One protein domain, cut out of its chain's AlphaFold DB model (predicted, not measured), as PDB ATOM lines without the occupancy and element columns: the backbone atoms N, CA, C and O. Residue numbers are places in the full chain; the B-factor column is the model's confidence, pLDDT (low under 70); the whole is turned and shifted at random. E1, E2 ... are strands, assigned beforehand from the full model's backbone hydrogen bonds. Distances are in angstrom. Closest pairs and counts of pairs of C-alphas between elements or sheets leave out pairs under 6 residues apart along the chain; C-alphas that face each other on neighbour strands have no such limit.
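Overview. This is residues 5 to 70 of the 85 residues of an uncharacterized protein of Anaerolineae bacterium (UniProt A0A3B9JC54). A strongly twisted wall of four strands, E1 to E4, has a small two-strand hairpin, E5 and E6, set loosely over one face. The turn between E2 and E3 and the long loop between E3 and E4 reach to opposite ends of the elongated outline. The 66 printed residues hold no named helix and six strands, E1 to E6, class all strand; both sheets, E1 - E2 - E3 - E4 and E5 - E6, are antiparallel. The whole is compact, with a radius of gyration of the C-alphas of 11.5 A and spans of 37 by 21 by 17 A.

Along the chain. E1, residues 5 to 10, begins at C-alpha 5 (85.404, 71.090, -17.539). E2, residues 16 to 23, is 20.3 A long. E3, residues 26 to 36, is 24.5 A long and bends by 91 degrees at residue 33. E4 is residues 48 to 52, E5 residues 56 to 59 and E6 residues 66 to 69, ending at C-alpha 69 (79.237, 58.699, -25.796).

Arrangement. E1 to E4 form a meander, each strand the antiparallel neighbour of the one before. Within hydrogen-bond range are N 9 and O 18 of the hairpin E1 and E2, 2.9 A, N 28 and O 21 of the hairpin E2 and E3, 2.8 A, and N 49 and O 31 of the hairpin E3 and E4, 2.8 A. E5 and E6 form a hairpin, with N 58 and O 67 at 2.8 A. E3 and E5 are near each other. The closest C-alphas of E2 and E5 are those of Leu 17 and Ile 58, 7.8 A. E1 and E4 are apart.

Size, cuts and confidence. The C-alphas of Asn 25 and Asp 41 are the two farthest apart, 37.1 A. The printed part has no cut. The link E3 to E4, 11 residues, is long. Mean pLDDT of the printed part is 87.5, and residue 43 is under 70.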
ATOM      1  N   ILE A   5      86.262  71.055 -16.354       90.06
ATOM      2  CA  ILE A   5      85.404  71.090 -17.539       90.06
ATOM      3  C   ILE A   5      86.298  71.152 -18.781       90.06
ATOM      4  O   ILE A   5      87.137  72.050 -18.897       90.06
ATOM      5  N   ILE A   6      86.143  70.188 -19.687       90.94
ATOM      6  CA  ILE A   6      86.925  70.101 -20.933       90.94
ATOM      7  C   ILE A   6      86.092  70.343 -22.190       90.94
ATOM      8  O   ILE A   6      86.660  70.561 -23.257       90.94
ATOM      9  N   GLY A   7      84.766  70.348 -22.073       90.81
ATOM     10  CA  GLY A   7      83.863  70.720 -23.154       90.81
ATOM     11  C   GLY A   7      82.443  70.231 -22.913       90.81
ATOM     12  O   GLY A   7      82.134  69.694 -21.852       90.81
ATOM     13  N   ASP A   8      81.606  70.375 -23.933       92.19
ATOM     14  CA  ASP A   8      80.214  69.937 -23.912       92.19
ATOM     15  C   ASP A   8      79.989  68.806 -24.913       92.19
ATOM     16  O   ASP A   8      80.516  68.825 -26.030       92.19
ATOM     17  N   LYS A   9      79.160  67.834 -24.534       91.56
ATOM     18  CA  LYS A   9      78.676  66.804 -25.448       91.56
ATOM     19  C   LYS A   9      77.416  67.323 -26.128       91.56
ATOM     20  O   LYS A   9      76.417  67.591 -25.465       91.56
ATOM     21  N   LYS A  10      77.465  67.444 -27.453       93.25
ATOM     22  CA  LYS A  10      76.372  67.982 -28.270       93.25
ATOM     23  C   LYS A  10      75.858  66.955 -29.271       93.25
ATOM     24  O   LYS A  10      76.598  66.044 -29.650       93.25
ATOM     25  N   CYS A  11      74.611  67.115 -29.701       92.88
ATOM     26  CA  CYS A  11      74.089  66.429 -30.884       92.88
ATOM     27  C   CYS A  11      74.436  67.195 -32.176       92.88
ATOM     28  O   CYS A  11      75.004  68.288 -32.116       92.88
ATOM     29  N   SER A  12      74.108  66.640 -33.349       92.12
ATOM     30  CA  SER A  12      74.374  67.281 -34.649       92.12
ATOM     31  C   SER A  12      73.715  68.659 -34.794       92.12
ATOM     32  O   SER A  12      74.274  69.547 -35.438       92.12
ATOM     33  N   GLN A  13      72.580  68.866 -34.121       90.69
ATOM     34  CA  GLN A  13      71.844  70.134 -34.065       90.69
ATOM     35  C   GLN A  13      72.347  71.092 -32.973       90.69
ATOM     36  O   GLN A  13      71.674  72.056 -32.644       90.69
ATOM     37  N   GLN A  14      73.526  70.845 -32.394       91.25
ATOM     38  CA  GLN A  14      74.152  71.683 -31.361       91.25
ATOM     39  C   GLN A  14      73.433  71.735 -29.999       91.25
ATOM     40  O   GLN A  14      73.914  72.439 -29.110       91.25
ATOM     41  N   HIS A  15      72.381  70.939 -29.768       91.38
ATOM     42  CA  HIS A  15      71.795  70.796 -28.432       91.38
ATOM     43  C   HIS A  15      72.796  70.150 -27.472       91.38
ATOM     44  O   HIS A  15      73.389  69.110 -27.781       91.38
ATOM     45  N   VAL A  16      72.972  70.747 -26.300       92.62
ATOM     46  CA  VAL A  16      73.896  70.269 -25.273       92.62
ATOM     47  C   VAL A  16      73.231  69.172 -24.461       92.62
ATOM     48  O   VAL A  16      72.227  69.389 -23.798       92.62
ATOM     49  N   LEU A  17      73.802  67.977 -24.517       92.94
ATOM     50  CA  LEU A  17      73.302  66.789 -23.828       92.94
ATOM     51  C   LEU A  17      73.891  66.662 -22.422       92.94
ATOM     52  O   LEU A  17      73.289  66.061 -21.542       92.94
ATOM     53  N   GLY A  18      75.092  67.193 -22.226       92.69
ATOM     54  CA  GLY A  18      75.835  67.081 -20.985       92.69
ATOM     55  C   GLY A  18      77.204  67.727 -21.100       92.69
ATOM     56  O   GLY A  18      77.605  68.202 -22.167       92.69
ATOM     57  N   ARG A  19      77.945  67.699 -20.001       92.31
ATOM     58  CA  ARG A  19      79.263  68.304 -19.872       92.31
ATOM     59  C   ARG A  19      80.343  67.244 -19.719       92.31
ATOM     60  O   ARG A  19      80.229  66.325 -18.916       92.31
ATOM     61  N   MET A  20      81.421  67.386 -20.476       91.06
ATOM     62  CA  MET A  20      82.593  66.526 -20.371       91.06
ATOM     63  C   MET A  20      83.526  67.074 -19.291       91.06
ATOM     64  O   MET A  20      83.959  68.231 -19.344       91.06
ATOM     65  N   LEU A  21      83.856  66.230 -18.320       91.06
ATOM     66  CA  LEU A  21      84.756  66.546 -17.219       91.06
ATOM     67  C   LEU A  21      86.003  65.663 -17.320       91.06
ATOM     68  O   LEU A  21      85.909  64.446 -17.451       91.06
ATOM     69  N   GLN A  22      87.182  66.267 -17.217       89.56
ATOM     70  CA  GLN A  22      88.431  65.549 -17.006       89.56
ATOM     71  C   GLN A  22      88.632  65.334 -15.511       89.56
ATOM     72  O   GLN A  22      88.676  66.289 -14.730       89.56
ATOM     73  N   THR A  23      88.813  64.074 -15.136       86.19
ATOM     74  CA  THR A  23      89.230  63.649 -13.800       86.19
ATOM     75  C   THR A  23      90.632  63.043 -13.855       86.19
ATOM     76  O   THR A  23      91.160  62.769 -14.939       86.19
ATOM     77  N   ASN A  24      91.217  62.768 -12.686       83.81
ATOM     78  CA  ASN A  24      92.477  62.023 -12.576       83.81
ATOM     79  C   ASN A  24      92.393  60.607 -13.175       83.81
ATOM     80  O   ASN A  24      93.418  60.051 -13.557       83.81
ATOM     81  N   ASN A  25      91.184  60.045 -13.273       80.06
ATOM     82  CA  ASN A  25      90.950  58.671 -13.712       80.06
ATOM     83  C   ASN A  25      90.481  58.568 -15.170       80.06
ATOM     84  O   ASN A  25      90.288  57.458 -15.648       80.06
ATOM     85  N   GLY A  26      90.284  59.694 -15.863       83.81
ATOM     86  CA  GLY A  26      89.769  59.713 -17.233       83.81
ATOM     87  C   GLY A  26      88.732  60.805 -17.475       83.81
ATOM     88  O   GLY A  26      88.501  61.674 -16.622       83.81
ATOM     89  N   GLU A  27      88.131  60.767 -18.659       89.00
ATOM     90  CA  GLU A  27      87.020  61.641 -19.038       89.00
ATOM     91  C   GLU A  27      85.700  61.040 -18.544       89.00
ATOM     92  O   GLU A  27      85.447  59.852 -18.716       89.00
ATOM     93  N   ILE A  28      84.842  61.858 -17.942       90.56
ATOM     94  CA  ILE A  28      83.485  61.470 -17.555       90.56
ATOM     95  C   ILE A  28      82.489  62.420 -18.208       90.56
ATOM     96  O   ILE A  28      82.771  63.608 -18.387       90.56
ATOM     97  N   LEU A  29      81.309  61.908 -18.542       91.56
ATOM     98  CA  LEU A  29      80.200  62.732 -18.998       91.56
ATOM     99  C   LEU A  29      79.230  62.978 -17.848       91.56
ATOM    100  O   LEU A  29      78.590  62.051 -17.361       91.56
ATOM    101  N   GLU A  30      79.089  64.233 -17.450       92.62
ATOM    102  CA  GLU A  30      77.975  64.712 -16.642       92.62
ATOM    103  C   GLU A  30      76.768  64.916 -17.556       92.62
ATOM    104  O   GLU A  30      76.671  65.905 -18.278       92.62
ATOM    105  N   LEU A  31      75.881  63.926 -17.598       91.62
ATOM    106  CA  LEU A  31      74.742  63.925 -18.507       91.62
ATOM    107  C   LEU A  31      73.586  64.713 -17.894       91.62
ATOM    108  O   LEU A  31      73.232  64.488 -16.736       91.62
ATOM    109  N   PHE A  32      72.966  65.595 -18.672       92.44
ATOM    110  CA  PHE A  32      71.783  66.331 -18.240       92.44
ATOM    111  C   PHE A  32      70.517  65.498 -18.446       92.44
ATOM    112  O   PHE A  32      70.434  64.657 -19.342       92.44
ATOM    113  N   ARG A  33      69.513  65.725 -17.597       89.06
ATOM    114  CA  ARG A  33      68.210  65.054 -17.681       89.06
ATOM    115  C   ARG A  33      67.450  65.449 -18.945       89.06
ATOM    116  O   ARG A  33      66.733  64.621 -19.505       89.06
ATOM    117  N   LEU A  34      67.625  66.693 -19.381       87.94
ATOM    118  CA  LEU A  34      67.112  67.240 -20.631       87.94
ATOM    119  C   LEU A  34      68.260  67.907 -21.391       87.94
ATOM    120  O   LEU A  34      69.167  68.476 -20.787       87.94
ATOM    121  N   ALA A  35      68.214  67.821 -22.718       88.06
ATOM    122  CA  ALA A  35      69.119  68.566 -23.575       88.06
ATOM    123  C   ALA A  35      68.821  70.070 -23.476       88.06
ATOM    124  O   ALA A  35      67.661  70.462 -23.371       88.06
ATOM    125  N   ILE A  36      69.865  70.893 -23.544       87.44
ATOM    126  CA  ILE A  36      69.776  72.355 -23.525       87.44
ATOM    127  C   ILE A  36      69.949  72.875 -24.949       87.44
ATOM    128  O   ILE A  36      70.907  72.511 -25.636       87.44
ATOM    129  N   ASP A  37      69.072  73.778 -25.365       86.69
ATOM    130  CA  ASP A  37      69.285  74.610 -26.543       86.69
ATOM    131  C   ASP A  37      69.704  76.020 -26.109       86.69
ATOM    132  O   ASP A  37      68.902  76.790 -25.590       86.69
ATOM    133  N   TYR A  38      70.981  76.355 -26.308       80.94
ATOM    134  CA  TYR A  38      71.501  77.693 -26.004       80.94
ATOM    135  C   TYR A  38      71.135  78.746 -27.057       80.94
ATOM    136  O   TYR A  38      71.426  79.921 -26.849       80.94
ATOM    137  N   SER A  39      70.540  78.345 -28.184       80.12
ATOM    138  CA  SER A  39      69.990  79.286 -29.162       80.12
ATOM    139  C   SER A  39      68.587  79.777 -28.794       80.12
ATOM    140  O   SER A  39      68.132  80.771 -29.354       80.12
ATOM    141  N   ALA A  40      67.924  79.127 -27.832       75.69
ATOM    142  CA  ALA A  40      66.640  79.572 -27.312       75.69
ATOM    143  C   ALA A  40      66.789  80.866 -26.490       75.69
ATOM    144  O   ALA A  40      67.754  81.030 -25.744       75.69
ATOM    145  N   ASP A  41      65.793  81.756 -26.574       70.19
ATOM    146  CA  ASP A  41      65.779  83.063 -25.891       70.19
ATOM    147  C   ASP A  41      65.953  82.973 -24.361       70.19
ATOM    148  O   ASP A  41      66.402  83.927 -23.723       70.19
ATOM    149  N   CYS A  42      65.613  81.831 -23.752       70.12
ATOM    150  CA  CYS A  42      65.810  81.576 -22.328       70.12
ATOM    151  C   CYS A  42      66.112  80.083 -22.086       70.12
ATOM    152  O   CYS A  42      65.181  79.277 -22.042       70.12
ATOM    153  N   PRO A  43      67.389  79.677 -21.959       69.56
ATOM    154  CA  PRO A  43      67.725  78.292 -21.652       69.56
ATOM    155  C   PRO A  43      67.293  77.948 -20.220       69.56
ATOM    156  O   PRO A  43      67.708  78.602 -19.261       69.56
ATOM    157  N   GLU A  44      66.465  76.914 -20.073       71.50
ATOM    158  CA  GLU A  44      66.000  76.454 -18.765       71.50
ATOM    159  C   GLU A  44      67.141  75.808 -17.956       71.50
ATOM    160  O   GLU A  44      68.021  75.149 -18.525       71.50
ATOM    161  N   PRO A  45      67.148  75.967 -16.619       74.25
ATOM    162  CA  PRO A  45      68.047  75.202 -15.769       74.25
ATOM    163  C   PRO A  45      67.730  73.709 -15.899       74.25
ATOM    164  O   PRO A  45      66.572  73.303 -15.831       74.25
ATOM    165  N   VAL A  46      68.766  72.885 -16.061       81.38
ATOM    166  CA  VAL A  46      68.618  71.431 -16.190       81.38
ATOM    167  C   VAL A  46      69.252  70.698 -15.022       81.38
ATOM    168  O   VAL A  46      70.329  71.056 -14.543       81.38
ATOM    169  N   ASP A  47      68.589  69.626 -14.603       87.69
ATOM    170  CA  ASP A  47      69.140  68.691 -13.632       87.69
ATOM    171  C   ASP A  47      70.199  67.794 -14.274       87.69
ATOM    172  O   ASP A  47      70.092  67.388 -15.436       87.69
ATOM    173  N   VAL A  48      71.190  67.403 -13.480       88.94
ATOM    174  CA  VAL A  48      72.144  66.357 -13.849       88.94
ATOM    175  C   VAL A  48      71.487  64.996 -13.626       88.94
ATOM    176  O   VAL A  48      71.050  64.676 -12.523       88.94
ATOM    177  N   LEU A  49      71.430  64.173 -14.674       88.94
ATOM    178  CA  LEU A  49      70.957  62.793 -14.586       88.94
ATOM    179  C   LEU A  49      71.972  61.904 -13.858       88.94
ATOM    180  O   LEU A  49      71.591  61.034 -13.078       88.94
ATOM    181  N   GLY A  50      73.260  62.104 -14.133       88.62
ATOM    182  CA  GLY A  50      74.340  61.346 -13.510       88.62
ATOM    183  C   GLY A  50      75.684  61.518 -14.212       88.62
ATOM    184  O   GLY A  50      75.792  62.185 -15.241       88.62
ATOM    185  N   LEU A  51      76.710  60.884 -13.642       88.88
ATOM    186  CA  LEU A  51      78.065  60.839 -14.186       88.88
ATOM    187  C   LEU A  51      78.299  59.495 -14.885       88.88
ATOM    188  O   LEU A  51      78.152  58.436 -14.274       88.88
ATOM    189  N   PHE A  52      78.695  59.541 -16.153       86.81
ATOM    190  CA  PHE A  52      78.840  58.374 -17.016       86.81
ATOM    191  C   PHE A  52      80.296  58.241 -17.488       86.81
ATOM    192  O   PHE A  52      80.733  59.015 -18.347       86.81
ATOM    193  N   PRO A  53      81.065  57.282 -16.940       81.75
ATOM    194  CA  PRO A  53      82.488  57.157 -17.244       81.75
ATOM    195  C   PRO A  53      82.771  56.600 -18.647       81.75
ATOM    196  O   PRO A  53      83.733  57.024 -19.268       81.75
ATOM    197  N   VAL A  54      81.945  55.701 -19.201       81.69
ATOM    198  CA  VAL A  54      82.159  55.173 -20.563       81.69
ATOM    199  C   VAL A  54      80.883  54.583 -21.172       81.69
ATOM    200  O   VAL A  54      80.063  54.007 -20.461       81.69
ATOM    201  N   GLY A  55      80.746  54.689 -22.499       76.88
ATOM    202  CA  GLY A  55      79.912  53.797 -23.315       76.88
ATOM    203  C   GLY A  55      78.406  53.938 -23.107       76.88
ATOM    204  O   GLY A  55      77.756  52.987 -22.685       76.88
ATOM    205  N   TYR A  56      77.844  55.100 -23.442       85.88
ATOM    206  CA  TYR A  56      76.411  55.370 -23.333       85.88
ATOM    207  C   TYR A  56      75.820  55.881 -24.640       85.88
ATOM    208  O   TYR A  56      76.373  56.776 -25.269       85.88
ATOM    209  N   ARG A  57      74.649  55.364 -25.017       90.25
ATOM    210  CA  ARG A  57      73.853  55.923 -26.110       90.25
ATOM    211  C   ARG A  57      72.830  56.893 -25.538       90.25
ATOM    212  O   ARG A  57      71.958  56.498 -24.771       90.25
ATOM    213  N   ILE A  58      72.944  58.157 -25.916       92.12
ATOM    214  CA  ILE A  58      72.156  59.258 -25.366       92.12
ATOM    215  C   ILE A  58      71.142  59.692 -26.414       92.12
ATOM    216  O   ILE A  58      71.502  59.925 -27.565       92.12
ATOM    217  N   ARG A  59      69.875  59.829 -26.024       93.19
ATOM    218  CA  ARG A  59      68.843  60.418 -26.880       93.19
ATOM    219  C   ARG A  59      68.702  61.900 -26.553       93.19
ATOM    220  O   ARG A  59      68.439  62.242 -25.404       93.19
ATOM    221  N   CYS A  60      68.829  62.766 -27.552       92.75
ATOM    222  CA  CYS A  60      68.502  64.179 -27.403       92.75
ATOM    223  C   CYS A  60      67.004  64.332 -27.112       92.75
ATOM    224  O   CYS A  60      66.176  63.877 -27.900       92.75
ATOM    225  N   SER A  61      66.643  64.980 -26.002       90.94
ATOM    226  CA  SER A  61      65.236  65.202 -25.640       90.94
ATOM    227  C   SER A  61      64.530  66.238 -26.522       90.94
ATOM    228  O   SER A  61      63.307  66.291 -26.496       90.94
ATOM    229  N   ILE A  62      65.280  67.039 -27.291       90.06
ATOM    230  CA  ILE A  62      64.740  68.080 -28.179       90.06
ATOM    231  C   ILE A  62      64.504  67.515 -29.585       90.06
ATOM    232  O   ILE A  62      63.369  67.454 -30.043       90.06
ATOM    233  N   CYS A  63      65.557  67.054 -30.270       92.25
ATOM    234  CA  CYS A  63      65.448  66.582 -31.657       92.25
ATOM    235  C   CYS A  63      65.332  65.058 -31.817       92.25
ATOM    236  O   CYS A  63      65.185  64.571 -32.936       92.25
ATOM    237  N   GLY A  64      65.442  64.281 -30.735       92.38
ATOM    238  CA  GLY A  64      65.351  62.817 -30.774       92.38
ATOM    239  C   GLY A  64      66.589  62.089 -31.311       92.38
ATOM    240  O   GLY A  64      66.612  60.857 -31.296       92.38
ATOM    241  N   GLU A  65      67.623  62.811 -31.753       93.94
ATOM    242  CA  GLU A  65      68.867  62.229 -32.264       93.94
ATOM    243  C   GLU A  65      69.541  61.327 -31.221       93.94
ATOM    244  O   GLU A  65      69.614  61.664 -30.037       93.94
ATOM    245  N   LEU A  66      70.055  60.180 -31.672       93.56
ATOM    246  CA  LEU A  66      70.855  59.275 -30.854       93.56
ATOM    247  C   LEU A  66      72.336  59.598 -31.034       93.56
ATOM    248  O   LEU A  66      72.866  59.503 -32.137       93.56
ATOM    249  N   VAL A  67      73.001  59.941 -29.936       91.19
ATOM    250  CA  VAL A  67      74.419  60.279 -29.903       91.19
ATOM    251  C   VAL A  67      75.141  59.289 -29.008       91.19
ATOM    252  O   VAL A  67      74.803  59.128 -27.835       91.19
ATOM    253  N   ASP A  68      76.170  58.651 -29.547       90.56
ATOM    254  CA  ASP A  68      77.012  57.754 -28.771       90.56
ATOM    255  C   ASP A  68      78.079  58.556 -27.992       90.56
ATOM    256  O   ASP A  68      78.786  59.426 -28.521       90.56
ATOM    257  N   TRP A  69      78.166  58.288 -26.692       86.94
ATOM    258  CA  TRP A  69      79.237  58.699 -25.796       86.94
ATOM    259  C   TRP A  69      80.165  57.515 -25.573       86.94
ATOM    260  O   TRP A  69      79.806  56.512 -24.958       86.94
ATOM    261  N   HIS A  70      81.390  57.670 -26.040       84.19
ATOM    262  CA  HIS A  70      82.498  56.828 -25.645       84.19
ATOM    263  C   HIS A  70      83.482  57.742 -24.942       84.19
ATOM    264  O   HIS A  70      83.650  58.883 -25.377       84.19
TER     265      HIS A  70